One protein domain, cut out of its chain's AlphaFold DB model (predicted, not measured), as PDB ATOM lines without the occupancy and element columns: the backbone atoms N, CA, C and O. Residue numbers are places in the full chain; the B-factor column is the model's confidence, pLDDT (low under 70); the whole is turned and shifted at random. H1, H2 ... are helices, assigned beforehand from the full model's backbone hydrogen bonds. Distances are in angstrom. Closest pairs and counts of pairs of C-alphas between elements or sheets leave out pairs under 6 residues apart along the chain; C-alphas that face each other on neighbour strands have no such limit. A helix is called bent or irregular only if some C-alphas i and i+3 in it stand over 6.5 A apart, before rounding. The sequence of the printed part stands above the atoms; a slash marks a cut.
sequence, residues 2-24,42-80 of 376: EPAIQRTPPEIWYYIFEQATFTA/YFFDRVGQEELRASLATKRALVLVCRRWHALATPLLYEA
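AT A GLANCE: This is residues 2 to 24 and 42 to 80 of the 376 residues of an uncharacterized protein of Dentipellis sp. KUC8613 (UniProt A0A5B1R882). The longest helix, H3, folds back through a tight turn into H4 as a helical hairpin, and H2 packs on both helices beside the half of H3 nearer that turn. The far end of H3 sticks out with residues 42 to 47 at one end of the long axis, while the short H1 sits at the other end, away from the other helices. The printed part has 62 residues with four named helices in the order H1, H2, H3, H4 and no named strand; the class is all helix. It is loose, with a radius of gyration of the C-alphas of 13.2 A, and a rod spanning 47 by 17 by 16 A.

HOW THE PARTS SIT: H3, residues 46 to 63, touches H4, residues 67 to 79, with residues 56 to 63 alone; their closest C-alphas, those of Val 63 and His 70, are 4.0 A apart. This hairpin has a shallow tilt of 27 degrees, opposite ways. H2, residues 10 to 20, touches residues 55 to 62 of H3 alone, at a shallow tilt of 30 degrees, opposite ways; the closest C-alphas, of Ala 20 and Thr 58, are 7.5 A apart. H2 touches residues 72 to 76 of H4 alone, at a steep tilt of 50 degrees, the same way; the closest C-alphas, of Tyr 14 and Leu 72, are 6.4 A apart. H1, residues 4 to 7, is apart from H2, H3 and H4. Every O i to N i+4 pair is within hydrogen-bond range in H2 and H3, against 7 of 9 in H4; H1 is too short for such a pair.

IN THESE COORDINATES: H3 is 26.0 A long, from C-alpha 46 at (116.591, 259.398, 282.499) to C-alpha 63. H4 is 19.1 A long and ends with C-alpha 79 at (108.434, 267.237, 299.453); it is irregular, but only just: C-alphas 72 and 75 are 6.8 A apart. H2 is 15.2 A long, and H1, 5.4 A, begins with C-alpha 4 at (123.471, 289.691, 305.246).

THE WHOLE: The two C-alphas farthest apart, those of Glu 2 and Tyr 42, are 47.7 A apart. Residues 25 to 41 are not printed, and the gap across this cut is 12.3 A between C-alphas 24 and 42; the link H2 to H3 runs across it. The links H1 to H2 and H3 to H4 are tight. Mean pLDDT of the printed part is 91.6, with residues 42 to 44 under 70.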
ATOM      1  N   GLU A   2     126.193 292.972 311.031       70.12
ATOM      2  CA  GLU A   2     125.375 291.764 311.026       70.12
ATOM      3  C   GLU A   2     125.460 291.116 309.628       70.12
ATOM      4  O   GLU A   2     125.304 291.839 308.638       70.12
ATOM      5  N   PRO A   3     125.775 289.813 309.503       80.56
ATOM      6  CA  PRO A   3     125.894 289.159 308.203       80.56
ATOM      7  C   PRO A   3     124.572 289.258 307.432       80.56
ATOM      8  O   PRO A   3     123.502 289.066 308.008       80.56
ATOM      9  N   ALA A   4     124.641 289.507 306.118       80.38
ATOM     10  CA  ALA A   4     123.471 289.691 305.246       80.38
ATOM     11  C   ALA A   4     122.414 288.574 305.390       80.38
ATOM     12  O   ALA A   4     121.217 288.826 305.276       80.38
ATOM     13  N   ILE A   5     122.852 287.363 305.755       80.06
ATOM     14  CA  ILE A   5     122.007 286.192 306.024       80.06
ATOM     15  C   ILE A   5     120.940 286.451 307.101       80.06
ATOM     16  O   ILE A   5     119.840 285.903 307.021       80.06
ATOM     17  N   GLN A   6     121.237 287.275 308.109       85.44
ATOM     18  CA  GLN A   6     120.297 287.556 309.195       85.44
ATOM     19  C   GLN A   6     119.206 288.550 308.782       85.44
ATOM     20  O   GLN A   6     118.076 288.423 309.249       85.44
ATOM     21  N   ARG A   7     119.504 289.446 307.833       91.38
ATOM     22  CA  ARG A   7     118.607 290.533 307.411       91.38
ATOM     23  C   ARG A   7     117.557 290.117 306.393       91.38
ATOM     24  O   ARG A   7     116.496 290.728 306.337       91.38
ATOM     25  N   THR A   8     117.837 289.095 305.593       93.81
ATOM     26  CA  THR A   8     116.886 288.614 304.588       93.81
ATOM     27  C   THR A   8     115.693 287.924 305.273       93.81
ATOM     28  O   THR A   8     115.915 287.023 306.097       93.81
ATOM     29  N   PRO A   9     114.438 288.312 304.971       95.06
ATOM     30  CA  PRO A   9     113.243 287.656 305.502       95.06
ATOM     31  C   PRO A   9     113.176 286.159 305.142       95.06
ATOM     32  O   PRO A   9     113.711 285.757 304.104       95.06
ATOM     33  N   PRO A  10     112.565 285.305 305.987       92.19
ATOM     34  CA  PRO A  10     112.405 283.875 305.706       92.19
ATOM     35  C   PRO A  10     111.757 283.558 304.351       92.19
ATOM     36  O   PRO A  10     112.167 282.600 303.704       92.19
ATOM     37  N   GLU A  11     110.802 284.373 303.907       94.81
ATOM     38  CA  GLU A  11     110.036 284.191 302.668       94.81
ATOM     39  C   GLU A  11     110.941 284.307 301.436       94.81
ATOM     40  O   GLU A  11     110.841 283.521 300.499       94.81
ATOM     41  N   ILE A  12     111.894 285.244 301.472       96.56
ATOM     42  CA  ILE A  12     112.869 285.433 300.394       96.56
ATOM     43  C   ILE A  12     113.837 284.247 300.331       96.56
ATOM     44  O   ILE A  12     114.174 283.786 299.245       96.56
ATOM     45  N   TRP A  13     114.261 283.716 301.483       95.75
ATOM     46  CA  TRP A  13     115.079 282.499 301.515       95.75
ATOM     47  C   TRP A  13     114.328 281.288 300.972       95.75
ATOM     48  O   TRP A  13     114.911 280.515 300.219       95.75
ATOM     49  N   TYR A  14     113.053 281.143 301.332       94.38
ATOM     50  CA  TYR A  14     112.209 280.067 300.830       94.38
ATOM     51  C   TYR A  14     112.090 280.127 299.303       94.38
ATOM     52  O   TYR A  14     112.413 279.145 298.643       94.38
ATOM     53  N   TYR A  15     111.789 281.305 298.745       96.56
ATOM     54  CA  TYR A  15     111.746 281.516 297.295       96.56
ATOM     55  C   TYR A  15     113.082 281.180 296.608       96.56
ATOM     56  O   TYR A  15     113.106 280.492 295.591       96.56
ATOM     57  N   ILE A  16     114.219 281.605 297.174       97.31
ATOM     58  CA  ILE A  16     115.547 281.254 296.634       97.31
ATOM     59  C   ILE A  16     115.756 279.734 296.639       97.31
ATOM     60  O   ILE A  16     116.299 279.192 295.676       97.31
ATOM     61  N   PHE A  17     115.349 279.039 297.704       97.75
ATOM     62  CA  PHE A  17     115.493 277.587 297.793       97.75
ATOM     63  C   PHE A  17     114.598 276.859 296.793       97.75
ATOM     64  O   PHE A  17     115.067 275.908 296.169       97.75
ATOM     65  N   GLU A  18     113.359 277.313 296.595       95.94
ATOM     66  CA  GLU A  18     112.472 276.789 295.551       95.94
ATOM     67  C   GLU A  18     113.112 276.930 294.169       95.94
ATOM     68  O   GLU A  18     113.216 275.945 293.448       95.94
ATOM     69  N   GLN A  19     113.645 278.108 293.829       97.56
ATOM     70  CA  GLN A  19     114.317 278.325 292.542       97.56
ATOM     71  C   GLN A  19     115.586 277.471 292.388       97.56
ATOM     72  O   GLN A  19     115.823 276.887 291.334       97.56
ATOM     73  N   ALA A  20     116.393 277.345 293.446       97.38
ATOM     74  CA  ALA A  20     117.623 276.548 293.426       97.38
ATOM     75  C   ALA A  20     117.373 275.034 293.339       97.38
ATOM     76  O   ALA A  20     118.292 274.270 293.041       97.38
ATOM     77  N   THR A  21     116.157 274.591 293.657       96.81
ATOM     78  CA  THR A  21     115.774 273.175 293.704       96.81
ATOM     79  C   THR A  21     114.625 272.856 292.751       96.81
ATOM     80  O   THR A  21     114.065 271.760 292.798       96.81
ATOM     81  N   PHE A  22     114.300 273.791 291.858       95.50
ATOM     82  CA  PHE A  22     113.270 273.617 290.852       95.50
ATOM     83  C   PHE A  22     113.639 272.459 289.922       95.50
ATOM     84  O   PHE A  22     114.773 272.336 289.457       95.50
ATOM     85  N   THR A  23     112.671 271.590 289.659       92.81
ATOM     86  CA  THR A  23     112.800 270.502 288.691       92.81
ATOM     87  C   THR A  23     111.557 270.526 287.830       92.81
ATOM     88  O   THR A  23     110.448 270.327 288.336       92.81
ATOM     89  N   ALA A  24     111.740 270.803 286.541       90.12
ATOM     90  CA  ALA A  24     110.635 270.852 285.600       90.12
ATOM     91  C   ALA A  24     109.900 269.504 285.608       90.12
ATOM     92  O   ALA A  24     110.520 268.443 285.638       90.12
ATOM     93  N   TYR A  42     109.434 261.921 278.587       69.50
ATOM     94  CA  TYR A  42     108.723 260.693 278.936       69.50
ATOM     95  C   TYR A  42     108.852 260.469 280.447       69.50
ATOM     96  O   TYR A  42     109.874 260.785 281.040       69.50
ATOM     97  N   PHE A  43     107.852 259.878 281.102       62.44
ATOM     98  CA  PHE A  43     107.913 259.654 282.560       62.44
ATOM     99  C   PHE A  43     109.103 258.786 283.015       62.44
ATOM    100  O   PHE A  43     109.467 258.799 284.189       62.44
ATOM    101  N   PHE A  44     109.717 258.070 282.073       68.12
ATOM    102  CA  PHE A  44     110.925 257.262 282.244       68.12
ATOM    103  C   PHE A  44     112.173 257.919 281.661       68.12
ATOM    104  O   PHE A  44     113.191 257.253 281.469       68.12
ATOM    105  N   ASP A  45     112.097 259.205 281.343       77.75
ATOM    106  CA  ASP A  45     113.237 259.941 280.856       77.75
ATOM    107  C   ASP A  45     114.280 260.016 281.964       77.75
ATOM    108  O   ASP A  45     114.084 260.552 283.062       77.75
ATOM    109  N   ARG A  46     115.421 259.423 281.644       82.12
ATOM    110  CA  ARG A  46     116.591 259.398 282.499       82.12
ATOM    111  C   ARG A  46     117.035 260.816 282.854       82.12
ATOM    112  O   ARG A  46     117.497 261.014 283.975       82.12
ATOM    113  N   VAL A  47     116.849 261.780 281.949       85.94
ATOM    114  CA  VAL A  47     117.209 263.185 282.175       85.94
ATOM    115  C   VAL A  47     116.399 263.765 283.334       85.94
ATOM    116  O   VAL A  47     116.990 264.193 284.322       85.94
ATOM    117  N   GLY A  48     115.065 263.673 283.299       86.00
ATOM    118  CA  GLY A  48     114.214 264.175 284.387       86.00
ATOM    119  C   GLY A  48     114.501 263.500 285.736       86.00
ATOM    120  O   GLY A  48     114.466 264.135 286.792       86.00
ATOM    121  N   GLN A  49     114.866 262.214 285.723       86.12
ATOM    122  CA  GLN A  49     115.284 261.509 286.936       86.12
ATOM    123  C   GLN A  49     116.637 262.010 287.475       86.12
ATOM    124  O   GLN A  49     116.826 262.105 288.690       86.12
ATOM    125  N   GLU A  50     117.600 262.297 286.600       89.38
ATOM    126  CA  GLU A  50     118.895 262.874 286.970       89.38
ATOM    127  C   GLU A  50     118.739 264.299 287.521       89.38
ATOM    128  O   GLU A  50     119.334 264.611 288.555       89.38
ATOM    129  N   GLU A  51     117.869 265.119 286.927       92.06
ATOM    130  CA  GLU A  51     117.530 266.457 287.431       92.06
ATOM    131  C   GLU A  51     116.875 266.403 288.816       92.06
ATOM    132  O   GLU A  51     117.292 267.124 289.726       92.06
ATOM    133  N   LEU A  52     115.916 265.494 289.030       91.94
ATOM    134  CA  LEU A  52     115.300 265.301 290.345       91.94
ATOM    135  C   LEU A  52     116.336 264.864 291.391       91.94
ATOM    136  O   LEU A  52     116.353 265.382 292.509       91.94
ATOM    137  N   ARG A  53     117.245 263.944 291.040       91.88
ATOM    138  CA  ARG A  53     118.348 263.542 291.933       91.88
ATOM    139  C   ARG A  53     119.267 264.720 292.262       91.88
ATOM    140  O   ARG A  53     119.665 264.859 293.420       91.88
ATOM    141  N   ALA A  54     119.593 265.558 291.278       94.75
ATOM    142  CA  ALA A  54     120.399 266.757 291.481       94.75
ATOM    143  C   ALA A  54     119.692 267.755 292.412       94.75
ATOM    144  O   ALA A  54     120.301 268.232 293.369       94.75
ATOM    145  N   SER A  55     118.391 267.989 292.216       95.88
ATOM    146  CA  SER A  55     117.574 268.819 293.108       95.88
ATOM    147  C   SER A  55     117.564 268.287 294.543       95.88
ATOM    148  O   SER A  55     117.839 269.039 295.481       95.88
ATOM    149  N   LEU A  56     117.358 266.979 294.747       94.62
ATOM    150  CA  LEU A  56     117.410 266.366 296.079       94.62
ATOM    151  C   LEU A  56     118.791 266.507 296.734       94.62
ATOM    152  O   LEU A  56     118.881 266.739 297.941       94.62
ATOM    153  N   ALA A  57     119.875 266.396 295.961       95.88
ATOM    154  CA  ALA A  57     121.225 266.644 296.460       95.88
ATOM    155  C   ALA A  57     121.399 268.106 296.912       95.88
ATOM    156  O   ALA A  57     121.916 268.345 298.008       95.88
ATOM    157  N   THR A  58     120.897 269.069 296.135       97.56
ATOM    158  CA  THR A  58     120.882 270.491 296.505       97.56
ATOM    159  C   THR A  58     120.046 270.736 297.764       97.56
ATOM    160  O   THR A  58     120.545 271.343 298.711       97.56
ATOM    161  N   LYS A  59     118.823 270.190 297.851       97.31
ATOM    162  CA  LYS A  59     117.950 270.274 299.042       97.31
ATOM    163  C   LYS A  59     118.666 269.762 300.299       97.31
ATOM    164  O   LYS A  59     118.643 270.420 301.339       97.31
ATOM    165  N   ARG A  60     119.380 268.632 300.201       96.19
ATOM    166  CA  ARG A  60     120.200 268.092 301.304       96.19
ATOM    167  C   ARG A  60     121.327 269.041 301.699       96.19
ATOM    168  O   ARG A  60     121.529 269.268 302.887       96.19
ATOM    169  N   ALA A  61     122.040 269.610 300.727       97.88
ATOM    170  CA  ALA A  61     123.113 270.562 301.000       97.88
ATOM    171  C   ALA A  61     122.595 271.810 301.736       97.88
ATOM    172  O   ALA A  61     123.213 272.235 302.711       97.88
ATOM    173  N   LEU A  62     121.431 272.342 301.340       97.50
ATOM    174  CA  LEU A  62     120.800 273.501 301.985       97.50
ATOM    175  C   LEU A  62     120.502 273.253 303.470       97.50
ATOM    176  O   LEU A  62     120.802 274.102 304.314       97.50
ATOM    177  N   VAL A  63     119.972 272.073 303.809       97.38
ATOM    178  CA  VAL A  63     119.639 271.701 305.195       97.38
ATOM    179  C   VAL A  63     120.876 271.662 306.106       97.38
ATOM    180  O   VAL A  63     120.763 271.881 307.313       97.38
ATOM    181  N   LEU A  64     122.071 271.453 305.544       97.06
ATOM    182  CA  LEU A  64     123.322 271.322 306.294       97.06
ATOM    183  C   LEU A  64     124.082 272.644 306.510       97.06
ATOM    184  O   LEU A  64     125.061 272.654 307.252       97.06
ATOM    185  N   VAL A  65     123.651 273.762 305.913       96.50
ATOM    186  CA  VAL A  65     124.394 275.040 305.975       96.50
ATOM    187  C   VAL A  65     124.362 275.668 307.370       96.50
ATOM    188  O   VAL A  65     125.397 275.958 307.966       96.50
ATOM    189  N   CYS A  66     123.167 275.926 307.904       95.12
ATOM    190  CA  CYS A  66     122.985 276.492 309.240       95.12
ATOM    191  C   CYS A  66     121.601 276.140 309.801       95.12
ATOM    192  O   CYS A  66     120.717 275.721 309.063       95.12
ATOM    193  N   ARG A  67     121.362 276.371 311.102       93.44
ATOM    194  CA  ARG A  67     120.072 276.045 311.750       93.44
ATOM    195  C   ARG A  67     118.861 276.731 311.109       93.44
ATOM    196  O   ARG A  67     117.788 276.141 311.052       93.44
ATOM    197  N   ARG A  68     119.025 277.973 310.640       93.00
ATOM    198  CA  ARG A  68     117.944 278.714 309.973       93.00
ATOM    199  C   ARG A  68     117.606 278.088 308.621       93.00
ATOM    200  O   ARG A  68     116.437 277.876 308.331       93.00
ATOM    201  N   TRP A  69     118.626 277.755 307.830       95.88
ATOM    202  CA  TRP A  69     118.451 277.086 306.539       95.88
ATOM    203  C   TRP A  69     117.896 275.678 306.712       95.88
ATOM    204  O   TRP A  69     116.980 275.312 305.993       95.88
ATOM    205  N   HIS A  70     118.355 274.941 307.727       95.31
ATOM    206  CA  HIS A  70     117.778 273.658 308.114       95.31
ATOM    207  C   HIS A  70     116.263 273.768 308.298       95.31
ATOM    208  O   HIS A  70     115.522 273.021 307.670       95.31
ATOM    209  N   ALA A  71     115.786 274.707 309.119       93.56
ATOM    210  CA  ALA A  71     114.353 274.882 309.355       93.56
ATOM    211  C   ALA A  71     113.577 275.198 308.061       93.56
ATOM    212  O   ALA A  71     112.529 274.615 307.818       93.56
ATOM    213  N   LEU A  72     114.108 276.071 307.204       94.38
ATOM    214  CA  LEU A  72     113.429 276.492 305.974       94.38
ATOM    215  C   LEU A  72     113.470 275.440 304.853       94.38
ATOM    216  O   LEU A  72     112.493 275.280 304.133       94.38
ATOM    217  N   ALA A  73     114.578 274.713 304.714       96.62
ATOM    218  CA  ALA A  73     114.791 273.743 303.641       96.62
ATOM    219  C   ALA A  73     114.314 272.326 303.997       96.62
ATOM    220  O   ALA A  73     114.130 271.515 303.096       96.62
ATOM    221  N   THR A  74     114.082 272.012 305.278       96.00
ATOM    222  CA  THR A  74     113.531 270.704 305.690       96.00
ATOM    223  C   THR A  74     112.211 270.363 304.983       96.00
ATOM    224  O   THR A  74     112.138 269.274 304.422       96.00
ATOM    225  N   PRO A  75     111.178 271.231 304.945       95.38
ATOM    226  CA  PRO A  75     109.940 270.878 304.249       95.38
ATOM    227  C   PRO A  75     110.158 270.673 302.742       95.38
ATOM    228  O   PRO A  75     109.624 269.719 302.190       95.38
ATOM    229  N   LEU A  76     111.026 271.472 302.106       95.88
ATOM    230  CA  LEU A  76     111.398 271.278 300.697       95.88
ATOM    231  C   LEU A  76     112.103 269.934 300.472       95.88
ATOM    232  O   LEU A  76     111.844 269.263 299.477       95.88
ATOM    233  N   LEU A  77     112.984 269.521 301.390       96.56
ATOM    234  CA  LEU A  77     113.706 268.249 301.311       96.56
ATOM    235  C   LEU A  77     112.764 267.041 301.324       96.56
ATOM    236  O   LEU A  77     113.034 266.076 300.619       96.56
ATOM    237  N   TYR A  78     111.699 267.084 302.123       96.75
ATOM    238  CA  TYR A  78     110.760 265.966 302.246       96.75
ATOM    239  C   TYR A  78     109.600 266.008 301.252       96.75
ATOM    240  O   TYR A  78     108.885 265.022 301.132       96.75
ATOM    241  N   GLU A  79     109.440 267.101 300.508       96.69
ATOM    242  CA  GLU A  79     108.434 267.237 299.453       96.69
ATOM    243  C   GLU A  79     108.503 266.092 298.426       96.69
ATOM    244  O   GLU A  79     107.477 265.556 298.004       96.69
ATOM    245  N   ALA A  80     109.721 265.674 298.074       96.25
ATOM    246  CA  ALA A  80     109.993 264.483 297.286       96.25
ATOM    247  C   ALA A  80     111.031 263.620 298.004       96.25
ATOM    248  O   ALA A  80     112.092 264.108 298.394       96.25
TER     249      ALA A  80